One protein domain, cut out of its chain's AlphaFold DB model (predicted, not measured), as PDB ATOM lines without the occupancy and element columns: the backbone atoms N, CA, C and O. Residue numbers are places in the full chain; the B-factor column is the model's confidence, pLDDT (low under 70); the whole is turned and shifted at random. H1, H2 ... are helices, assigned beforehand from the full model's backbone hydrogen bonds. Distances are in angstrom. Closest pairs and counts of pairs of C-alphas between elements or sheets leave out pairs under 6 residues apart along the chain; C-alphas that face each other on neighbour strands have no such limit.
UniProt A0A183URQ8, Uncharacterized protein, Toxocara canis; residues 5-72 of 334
ATOM      1  N   ILE A   5      -4.867 -40.603 -61.484       80.12
ATOM      2  CA  ILE A   5      -5.322 -39.209 -61.428       80.12
ATOM      3  C   ILE A   5      -6.362 -38.995 -60.319       80.12
ATOM      4  O   ILE A   5      -6.266 -38.020 -59.592       80.12
ATOM      5  N   VAL A   6      -7.332 -39.900 -60.155       83.31
ATOM      6  CA  VAL A   6      -8.407 -39.765 -59.152       83.31
ATOM      7  C   VAL A   6      -7.844 -39.881 -57.736       83.31
ATOM      8  O   VAL A   6      -8.212 -39.105 -56.859       83.31
ATOM      9  N   VAL A   7      -6.916 -40.818 -57.537       83.94
ATOM     10  CA  VAL A   7      -6.217 -41.025 -56.263       83.94
ATOM     11  C   VAL A   7      -5.355 -39.807 -55.923       83.94
ATOM     12  O   VAL A   7      -5.431 -39.299 -54.809       83.94
ATOM     13  N   ASN A   8      -4.605 -39.275 -56.895       83.62
ATOM     14  CA  ASN A   8      -3.801 -38.070 -56.691       83.62
ATOM     15  C   ASN A   8      -4.679 -36.850 -56.368       83.62
ATOM     16  O   ASN A   8      -4.374 -36.106 -55.439       83.62
ATOM     17  N   SER A   9      -5.803 -36.674 -57.071       83.50
ATOM     18  CA  SER A   9      -6.765 -35.602 -56.790       83.50
ATOM     19  C   SER A   9      -7.352 -35.693 -55.380       83.50
ATOM     20  O   SER A   9      -7.501 -34.663 -54.729       83.50
ATOM     21  N   LEU A  10      -7.656 -36.900 -54.890       87.75
ATOM     22  CA  LEU A  10      -8.131 -37.120 -53.519       87.75
ATOM     23  C   LEU A  10      -7.082 -36.694 -52.485       87.75
ATOM     24  O   LEU A  10      -7.396 -35.952 -51.557       87.75
ATOM     25  N   LEU A  11      -5.833 -37.123 -52.660       85.56
ATOM     26  CA  LEU A  11      -4.747 -36.776 -51.739       85.56
ATOM     27  C   LEU A  11      -4.451 -35.272 -51.757       85.56
ATOM     28  O   LEU A  11      -4.258 -34.674 -50.702       85.56
ATOM     29  N   CYS A  12      -4.515 -34.640 -52.932       81.50
ATOM     30  CA  CYS A  12      -4.421 -33.186 -53.054       81.50
ATOM     31  C   CYS A  12      -5.584 -32.477 -52.350       81.50
ATOM     32  O   CYS A  12      -5.368 -31.468 -51.683       81.50
ATOM     33  N   PHE A  13      -6.809 -32.988 -52.480       85.38
ATOM     34  CA  PHE A  13      -7.980 -32.420 -51.816       85.38
ATOM     35  C   PHE A  13      -7.830 -32.468 -50.290       85.38
ATOM     36  O   PHE A  13      -7.973 -31.441 -49.629       85.38
ATOM     37  N   ILE A  14      -7.454 -33.625 -49.739       86.25
ATOM     38  CA  ILE A  14      -7.195 -33.782 -48.302       86.25
ATOM     39  C   ILE A  14      -6.079 -32.832 -47.861       86.25
ATOM     40  O   ILE A  14      -6.256 -32.086 -46.902       86.25
ATOM     41  N   HIS A  15      -4.963 -32.790 -48.594       83.44
ATOM     42  CA  HIS A  15      -3.840 -31.916 -48.263       83.44
ATOM     43  C   HIS A  15      -4.254 -30.441 -48.155       83.44
ATOM     44  O   HIS A  15      -3.853 -29.775 -47.206       83.44
ATOM     45  N   ASN A  16      -5.072 -29.943 -49.083       80.00
ATOM     46  CA  ASN A  16      -5.459 -28.533 -49.130       80.00
ATOM     47  C   ASN A  16      -6.538 -28.153 -48.109       80.00
ATOM     48  O   ASN A  16      -6.497 -27.060 -47.550       80.00
ATOM     49  N   TYR A  17      -7.502 -29.040 -47.856       78.00
ATOM     50  CA  TYR A  17      -8.685 -28.703 -47.062       78.00
ATOM     51  C   TYR A  17      -8.652 -29.209 -45.617       78.00
ATOM     52  O   TYR A  17      -9.512 -28.807 -44.835       78.00
ATOM     53  N   ARG A  18      -7.654 -30.017 -45.224       77.75
ATOM     54  CA  ARG A  18      -7.531 -30.545 -43.849       77.75
ATOM     55  C   ARG A  18      -7.464 -29.476 -42.754       77.75
ATOM     56  O   ARG A  18      -7.999 -29.696 -41.680       77.75
ATOM     57  N   GLU A  19      -6.836 -28.331 -43.029       74.19
ATOM     58  CA  GLU A  19      -6.690 -27.236 -42.051       74.19
ATOM     59  C   GLU A  19      -7.868 -26.249 -42.108       74.19
ATOM     60  O   GLU A  19      -8.074 -25.466 -41.186       74.19
ATOM     61  N   SER A  20      -8.619 -26.245 -43.218       74.00
ATOM     62  CA  SER A  20      -9.693 -25.273 -43.474       74.00
ATOM     63  C   SER A  20     -11.080 -25.790 -43.088       74.00
ATOM     64  O   SER A  20     -11.960 -24.987 -42.792       74.00
ATOM     65  N   LEU A  21     -11.293 -27.109 -43.112       73.69
ATOM     66  CA  LEU A  21     -12.566 -27.751 -42.782       73.69
ATOM     67  C   LEU A  21     -12.488 -28.516 -41.462       73.69
ATOM     68  O   LEU A  21     -11.446 -29.065 -41.104       73.69
ATOM     69  N   LEU A  22     -13.628 -28.636 -40.778       80.12
ATOM     70  CA  LEU A  22     -13.745 -29.550 -39.647       80.12
ATOM     71  C   LEU A  22     -13.574 -31.007 -40.128       80.12
ATOM     72  O   LEU A  22     -14.107 -31.369 -41.182       80.12
ATOM     73  N   PRO A  23     -12.919 -31.892 -39.349       77.38
ATOM     74  CA  PRO A  23     -12.637 -33.270 -39.769       77.38
ATOM     75  C   PRO A  23     -13.876 -34.066 -40.206       77.38
ATOM     76  O   PRO A  23     -13.818 -34.850 -41.150       77.38
ATOM     77  N   HIS A  24     -15.019 -33.839 -39.551       79.75
ATOM     78  CA  HIS A  24     -16.281 -34.504 -39.880       79.75
ATOM     79  C   HIS A  24     -16.850 -34.054 -41.237       79.75
ATOM     80  O   HIS A  24     -17.360 -34.871 -42.003       79.75
ATOM     81  N   GLU A  25     -16.754 -32.763 -41.553       80.94
ATOM     82  CA  GLU A  25     -17.225 -32.210 -42.827       80.94
ATOM     83  C   GLU A  25     -16.327 -32.660 -43.973       80.94
ATOM     84  O   GLU A  25     -16.818 -33.116 -45.004       80.94
ATOM     85  N   LEU A  26     -15.009 -32.634 -43.761       84.19
ATOM     86  CA  LEU A  26     -14.048 -33.149 -44.728       84.19
ATOM     87  C   LEU A  26     -14.292 -34.633 -45.022       84.19
ATOM     88  O   LEU A  26     -14.336 -35.028 -46.188       84.19
ATOM     89  N   ALA A  27     -14.513 -35.447 -43.987       84.62
ATOM     90  CA  ALA A  27     -14.841 -36.859 -44.150       84.62
ATOM     91  C   ALA A  27     -16.149 -37.053 -44.933       84.62
ATOM     92  O   ALA A  27     -16.212 -37.912 -45.815       84.62
ATOM     93  N   ALA A  28     -17.184 -36.250 -44.666       84.88
ATOM     94  CA  ALA A  28     -18.438 -36.309 -45.415       84.88
ATOM     95  C   ALA A  28     -18.228 -35.961 -46.898       84.88
ATOM     96  O   ALA A  28     -18.680 -36.699 -47.775       84.88
ATOM     97  N   VAL A  29     -17.491 -34.890 -47.195       84.94
ATOM     98  CA  VAL A  29     -17.190 -34.473 -48.573       84.94
ATOM     99  C   VAL A  29     -16.368 -35.539 -49.295       84.94
ATOM    100  O   VAL A  29     -16.723 -35.944 -50.400       84.94
ATOM    101  N   VAL A  30     -15.329 -36.081 -48.660       88.62
ATOM    102  CA  VAL A  30     -14.516 -37.149 -49.256       88.62
ATOM    103  C   VAL A  30     -15.368 -38.376 -49.590       88.62
ATOM    104  O   VAL A  30     -15.290 -38.884 -50.708       88.62
ATOM    105  N   ASN A  31     -16.226 -38.818 -48.667       88.56
ATOM    106  CA  ASN A  31     -17.078 -39.992 -48.876       88.56
ATOM    107  C   ASN A  31     -18.201 -39.772 -49.905       88.56
ATOM    108  O   ASN A  31     -18.658 -40.742 -50.512       88.56
ATOM    109  N   ASN A  32     -18.648 -38.530 -50.103       86.62
ATOM    110  CA  ASN A  32     -19.695 -38.194 -51.070       86.62
ATOM    111  C   ASN A  32     -19.148 -37.991 -52.490       86.62
ATOM    112  O   ASN A  32     -19.802 -38.378 -53.458       86.62
ATOM    113  N   TYR A  33     -17.964 -37.390 -52.624       86.19
ATOM    114  CA  TYR A  33     -17.403 -37.011 -53.925       86.19
ATOM    115  C   TYR A  33     -16.431 -38.044 -54.505       86.19
ATOM    116  O   TYR A  33     -16.289 -38.122 -55.728       86.19
ATOM    117  N   PHE A  34     -15.775 -38.854 -53.669       88.94
ATOM    118  CA  PHE A  34     -14.840 -39.881 -54.126       88.94
ATOM    119  C   PHE A  34     -15.421 -41.283 -53.948       88.94
ATOM    120  O   PHE A  34     -16.124 -41.591 -52.988       88.94
ATOM    121  N   SER A  35     -15.118 -42.172 -54.896       89.69
ATOM    122  CA  SER A  35     -15.567 -43.560 -54.814       89.69
ATOM    123  C   SER A  35     -14.872 -44.286 -53.656       89.69
ATOM    124  O   SER A  35     -13.692 -44.066 -53.382       89.69
ATOM    125  N   LYS A  36     -15.570 -45.234 -53.018       89.94
ATOM    126  CA  LYS A  36     -14.982 -46.096 -51.970       89.94
ATOM    127  C   LYS A  36     -13.737 -46.843 -52.458       89.94
ATOM    128  O   LYS A  36     -12.816 -47.082 -51.686       89.94
ATOM    129  N   SER A  37     -13.712 -47.187 -53.746       89.44
ATOM    130  CA  SER A  37     -12.562 -47.810 -54.400       89.44
ATOM    131  C   SER A  37     -11.366 -46.852 -54.443       89.44
ATOM    132  O   SER A  37     -10.284 -47.223 -53.997       89.44
ATOM    133  N   ALA A  38     -11.569 -45.592 -54.847       88.12
ATOM    134  CA  ALA A  38     -10.506 -44.590 -54.874       88.12
ATOM    135  C   ALA A  38      -9.965 -44.292 -53.470       88.12
ATOM    136  O   ALA A  38      -8.752 -44.198 -53.297       88.12
ATOM    137  N   ILE A  39     -10.848 -44.215 -52.467       89.75
ATOM    138  CA  ILE A  39     -10.467 -44.055 -51.056       89.75
ATOM    139  C   ILE A  39      -9.638 -45.258 -50.586       89.75
ATOM    140  O   ILE A  39      -8.590 -45.077 -49.976       89.75
ATOM    141  N   SER A  40     -10.057 -46.483 -50.913       89.25
ATOM    142  CA  SER A  40      -9.319 -47.698 -50.550       89.25
ATOM    143  C   SER A  40      -7.942 -47.772 -51.212       89.25
ATOM    144  O   SER A  40      -6.984 -48.193 -50.568       89.25
ATOM    145  N   VAL A  41      -7.828 -47.379 -52.483       87.94
ATOM    146  CA  VAL A  41      -6.545 -47.359 -53.203       87.94
ATOM    147  C   VAL A  41      -5.634 -46.269 -52.641       87.94
ATOM    148  O   VAL A  41      -4.447 -46.514 -52.437       87.94
ATOM    149  N   ALA A  42      -6.179 -45.089 -52.340       87.44
ATOM    150  CA  ALA A  42      -5.437 -44.017 -51.689       87.44
ATOM    151  C   ALA A  42      -4.937 -44.442 -50.301       87.44
ATOM    152  O   ALA A  42      -3.765 -44.252 -49.998       87.44
ATOM    153  N   HIS A  43      -5.786 -45.092 -49.500       88.69
ATOM    154  CA  HIS A  43      -5.412 -45.653 -48.200       88.69
ATOM    155  C   HIS A  43      -4.276 -46.672 -48.329       88.69
ATOM    156  O   HIS A  43      -3.251 -46.515 -47.676       88.69
ATOM    157  N   ALA A  44      -4.387 -47.641 -49.243       86.00
ATOM    158  CA  ALA A  44      -3.326 -48.620 -49.491       86.00
ATOM    159  C   ALA A  44      -2.003 -47.960 -49.922       86.00
ATOM    160  O   ALA A  44      -0.941 -48.337 -49.433       86.00
ATOM    161  N   THR A  45      -2.079 -46.936 -50.778       84.25
ATOM    162  CA  THR A  45      -0.909 -46.164 -51.232       84.25
ATOM    163  C   THR A  45      -0.258 -45.415 -50.065       84.25
ATOM    164  O   THR A  45       0.960 -45.404 -49.928       84.25
ATOM    165  N   LEU A  46      -1.058 -44.809 -49.187       82.12
ATOM    166  CA  LEU A  46      -0.573 -44.118 -47.992       82.12
ATOM    167  C   LEU A  46       0.039 -45.091 -46.969       82.12
ATOM    168  O   LEU A  46       1.052 -44.769 -46.356       82.12
ATOM    169  N   VAL A  47      -0.527 -46.290 -46.814       83.25
ATOM    170  CA  VAL A  47       0.042 -47.346 -45.959       83.25
ATOM    171  C   VAL A  47       1.386 -47.845 -46.495       83.25
ATOM    172  O   VAL A  47       2.287 -48.107 -45.704       83.25
ATOM    173  N   GLU A  48       1.559 -47.951 -47.813       80.81
ATOM    174  CA  GLU A  48       2.848 -48.322 -48.422       80.81
ATOM    175  C   GLU A  48       3.937 -47.270 -48.161       80.81
ATOM    176  O   GLU A  48       5.109 -47.604 -47.989       80.81
ATOM    177  N   LEU A  49       3.536 -46.001 -48.072       73.25
ATOM    178  CA  LEU A  49       4.418 -44.877 -47.765       73.25
ATOM    179  C   LEU A  49       4.706 -44.725 -46.260       73.25
ATOM    180  O   LEU A  49       5.527 -43.888 -45.885       73.25
ATOM    181  N   LEU A  50       4.063 -45.515 -45.389       74.69
ATOM    182  CA  LEU A  50       4.296 -45.442 -43.949       74.69
ATOM    183  C   LEU A  50       5.671 -46.024 -43.581       74.69
ATOM    184  O   LEU A  50       5.984 -47.163 -43.939       74.69
ATOM    185  N   PRO A  51       6.462 -45.327 -42.749       67.94
ATOM    186  CA  PRO A  51       7.638 -45.924 -42.136       67.94
ATOM    187  C   PRO A  51       7.278 -47.188 -41.339       67.94
ATOM    188  O   PRO A  51       6.283 -47.217 -40.610       67.94
ATOM    189  N   GLN A  52       8.127 -48.220 -41.409       65.69
ATOM    190  CA  GLN A  52       7.892 -49.539 -40.788       65.69
ATOM    191  C   GLN A  52       7.577 -49.480 -39.277       65.69
ATOM    192  O   GLN A  52       6.925 -50.376 -38.749       65.69
ATOM    193  N   HIS A  53       7.989 -48.415 -38.581       62.12
ATOM    194  CA  HIS A  53       7.719 -48.202 -37.157       62.12
ATOM    195  C   HIS A  53       6.291 -47.703 -36.852       62.12
ATOM    196  O   HIS A  53       5.811 -47.884 -35.735       62.12
ATOM    197  N   LEU A  54       5.589 -47.114 -37.827       62.91
ATOM    198  CA  LEU A  54       4.193 -46.663 -37.698       62.91
ATOM    199  C   LEU A  54       3.198 -47.651 -38.326       62.91
ATOM    200  O   LEU A  54       2.000 -47.581 -38.051       62.91
ATOM    201  N   ALA A  55       3.686 -48.580 -39.155       62.41
ATOM    202  CA  ALA A  55       2.873 -49.519 -39.929       62.41
ATOM    203  C   ALA A  55       2.201 -50.621 -39.086       62.41
ATOM    204  O   ALA A  55       1.357 -51.353 -39.594       62.41
ATOM    205  N   ALA A  56       2.539 -50.742 -37.796       63.38
ATOM    206  CA  ALA A  56       1.998 -51.780 -36.915       63.38
ATOM    207  C   ALA A  56       0.485 -51.639 -36.648       63.38
ATOM    208  O   ALA A  56      -0.165 -52.631 -36.335       63.38
ATOM    209  N   ASN A  57      -0.074 -50.427 -36.768       66.94
ATOM    210  CA  ASN A  57      -1.514 -50.159 -36.666       66.94
ATOM    211  C   ASN A  57      -1.895 -48.954 -37.549       66.94
ATOM    212  O   ASN A  57      -1.927 -47.817 -37.051       66.94
ATOM    213  N   PRO A  58      -2.154 -49.164 -38.854       71.19
ATOM    214  CA  PRO A  58      -2.607 -48.091 -39.728       71.19
ATOM    215  C   PRO A  58      -4.036 -47.672 -39.337       71.19
ATOM    216  O   PRO A  58      -4.904 -48.535 -39.185       71.19
ATOM    217  N   PRO A  59      -4.313 -46.368 -39.159       77.00
ATOM    218  CA  PRO A  59      -5.673 -45.878 -38.964       77.00
ATOM    219  C   PRO A  59      -6.575 -46.284 -40.132       77.00
ATOM    220  O   PRO A  59      -6.157 -46.220 -41.286       77.00
ATOM    221  N   SER A  60      -7.822 -46.660 -39.844       80.50
ATOM    222  CA  SER A  60      -8.825 -46.953 -40.880       80.50
ATOM    223  C   SER A  60      -9.283 -45.698 -41.628       80.50
ATOM    224  O   SER A  60      -9.735 -45.790 -42.765       80.50
ATOM    225  N   ASP A  61      -9.184 -44.535 -40.983       84.94
ATOM    226  CA  ASP A  61      -9.541 -43.251 -41.573       84.94
ATOM    227  C   ASP A  61      -8.379 -42.707 -42.411       84.94
ATOM    228  O   ASP A  61      -7.257 -42.547 -41.923       84.94
ATOM    229  N   ILE A  62      -8.671 -42.414 -43.678       86.38
ATOM    230  CA  ILE A  62      -7.717 -41.868 -44.641       86.38
ATOM    231  C   ILE A  62      -7.181 -40.497 -44.210       86.38
ATOM    232  O   ILE A  62      -6.016 -40.211 -44.478       86.38
ATOM    233  N   ILE A  63      -7.983 -39.684 -43.513       86.44
ATOM    234  CA  ILE A  63      -7.566 -38.353 -43.046       86.44
ATOM    235  C   ILE A  63      -6.518 -38.499 -41.937       86.44
ATOM    236  O   ILE A  63      -5.415 -37.975 -42.048       86.44
ATOM    237  N   ILE A  64      -6.803 -39.326 -40.925       84.69
ATOM    238  CA  ILE A  64      -5.882 -39.589 -39.805       84.69
ATOM    239  C   ILE A  64      -4.593 -40.264 -40.295       84.69
ATOM    240  O   ILE A  64      -3.496 -39.986 -39.801       84.69
ATOM    241  N   LEU A  65      -4.711 -41.179 -41.262       82.88
ATOM    242  CA  LEU A  65      -3.562 -41.818 -41.898       82.88
ATOM    243  C   LEU A  65      -2.681 -40.781 -42.613       82.88
ATOM    244  O   LEU A  65      -1.461 -40.804 -42.451       82.88
ATOM    245  N   PHE A  66      -3.298 -39.861 -43.358       81.81
ATOM    246  CA  PHE A  66      -2.608 -38.776 -44.048       81.81
ATOM    247  C   PHE A  66      -1.900 -37.821 -43.077       81.81
ATOM    248  O   PHE A  66      -0.751 -37.446 -43.322       81.81
ATOM    249  N   ASP A  67      -2.530 -37.482 -41.951       80.88
ATOM    250  CA  ASP A  67      -1.930 -36.625 -40.921       80.88
ATOM    251  C   ASP A  67      -0.685 -37.274 -40.312       80.88
ATOM    252  O   ASP A  67       0.370 -36.644 -40.221       80.88
ATOM    253  N   ARG A  68      -0.755 -38.571 -39.983       77.75
ATOM    254  CA  ARG A  68       0.401 -39.323 -39.468       77.75
ATOM    255  C   ARG A  68       1.584 -39.308 -40.430       77.75
ATOM    256  O   ARG A  68       2.723 -39.143 -39.996       77.75
ATOM    257  N   ILE A  69       1.320 -39.456 -41.724       77.00
ATOM    258  CA  ILE A  69       2.350 -39.413 -42.769       77.00
ATOM    259  C   ILE A  69       2.924 -38.003 -42.903       77.00
ATOM    260  O   ILE A  69       4.140 -37.844 -42.977       77.00
ATOM    261  N   SER A  70       2.065 -36.985 -42.864       72.50
ATOM    262  CA  SER A  70       2.468 -35.578 -42.954       72.50
ATOM    263  C   SER A  70       3.327 -35.136 -41.765       72.50
ATOM    264  O   SER A  70       4.200 -34.290 -41.930       72.50
ATOM    265  N   THR A  71       3.125 -35.732 -40.584       69.06
ATOM    266  CA  THR A  71       3.969 -35.513 -39.394       69.06
ATOM    267  C   THR A  71       5.264 -36.330 -39.379       69.06
ATOM    268  O   THR A  71       6.134 -36.072 -38.549       69.06
ATOM    269  N   SER A  72       5.402 -37.326 -40.258       65.50
ATOM    270  CA  SER A  72       6.613 -38.144 -40.354       65.50
ATOM    271  C   SER A  72       7.665 -37.461 -41.237       65.50
ATOM    272  O   SER A  72       7.319 -36.811 -42.220       65.50
TER     273      SER A  72
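What this domain is: This is residues 5 to 72 of the 334 residues of an uncharacterized protein of Toxocara canis (UniProt A0A183URQ8). What does one see first? A loose helical hairpin, H1 and H2, with a side-by-side pair, H3 and H4, set across H1; a long loop, residues 49 to 61, bulges out from H3 before folding back to H4. What is it made of? The printed part has 68 residues with four named helices, H1 to H4 in chain order, and no named strand; its class is all helix. How large is it? It is compact, with a radius of gyration of the C-alphas of 11.4 A and spans of 31 by 23 by 18 A.

Where its parts are: Where does the first half run? H1, residues 5 to 17, begins at C-alpha 5 (-5.322, -39.209, -61.428) and is 18.1 A long; H2 is residues 23 to 33, 15.4 A. And the second? H3, residues 36 to 48, is 18.3 A long; H4, residues 62 to 70, 12.1 A, ends at C-alpha 70 (2.468, -35.578, -42.954).

How they stand to each other: How do H1 and H2 stand? This hairpin only just touches, with 3 pairs of C-alphas within 8 A, closest Tyr 17 and Leu 26 at 7.3 A; the tilt is shallow, 25 degrees, opposite ways. What does H3 touch? Its residues 38 to 42 alone touch residues 6 to 11 of H1, about perpendicular at 78 degrees; the closest C-alphas, Val 7 and Ala 42, are 5.5 A apart. H3 touches H4 at a shallow tilt of 26 degrees, the same way, closest C-alphas His 43 and Ile 62 at 5.7 A. Are the backbones helical? In H1, H2, H3 and H4 every O i to N i+4 pair is within hydrogen-bond range.

The domain as a whole: What is farthest apart? The C-alphas of Asn 32 and His 53, 32.3 A. Is it continuous? The printed part has no cut; H3 to H4 is a long link. Where is confidence low? Residues 51 to 57 and 71 to 72 are under 70.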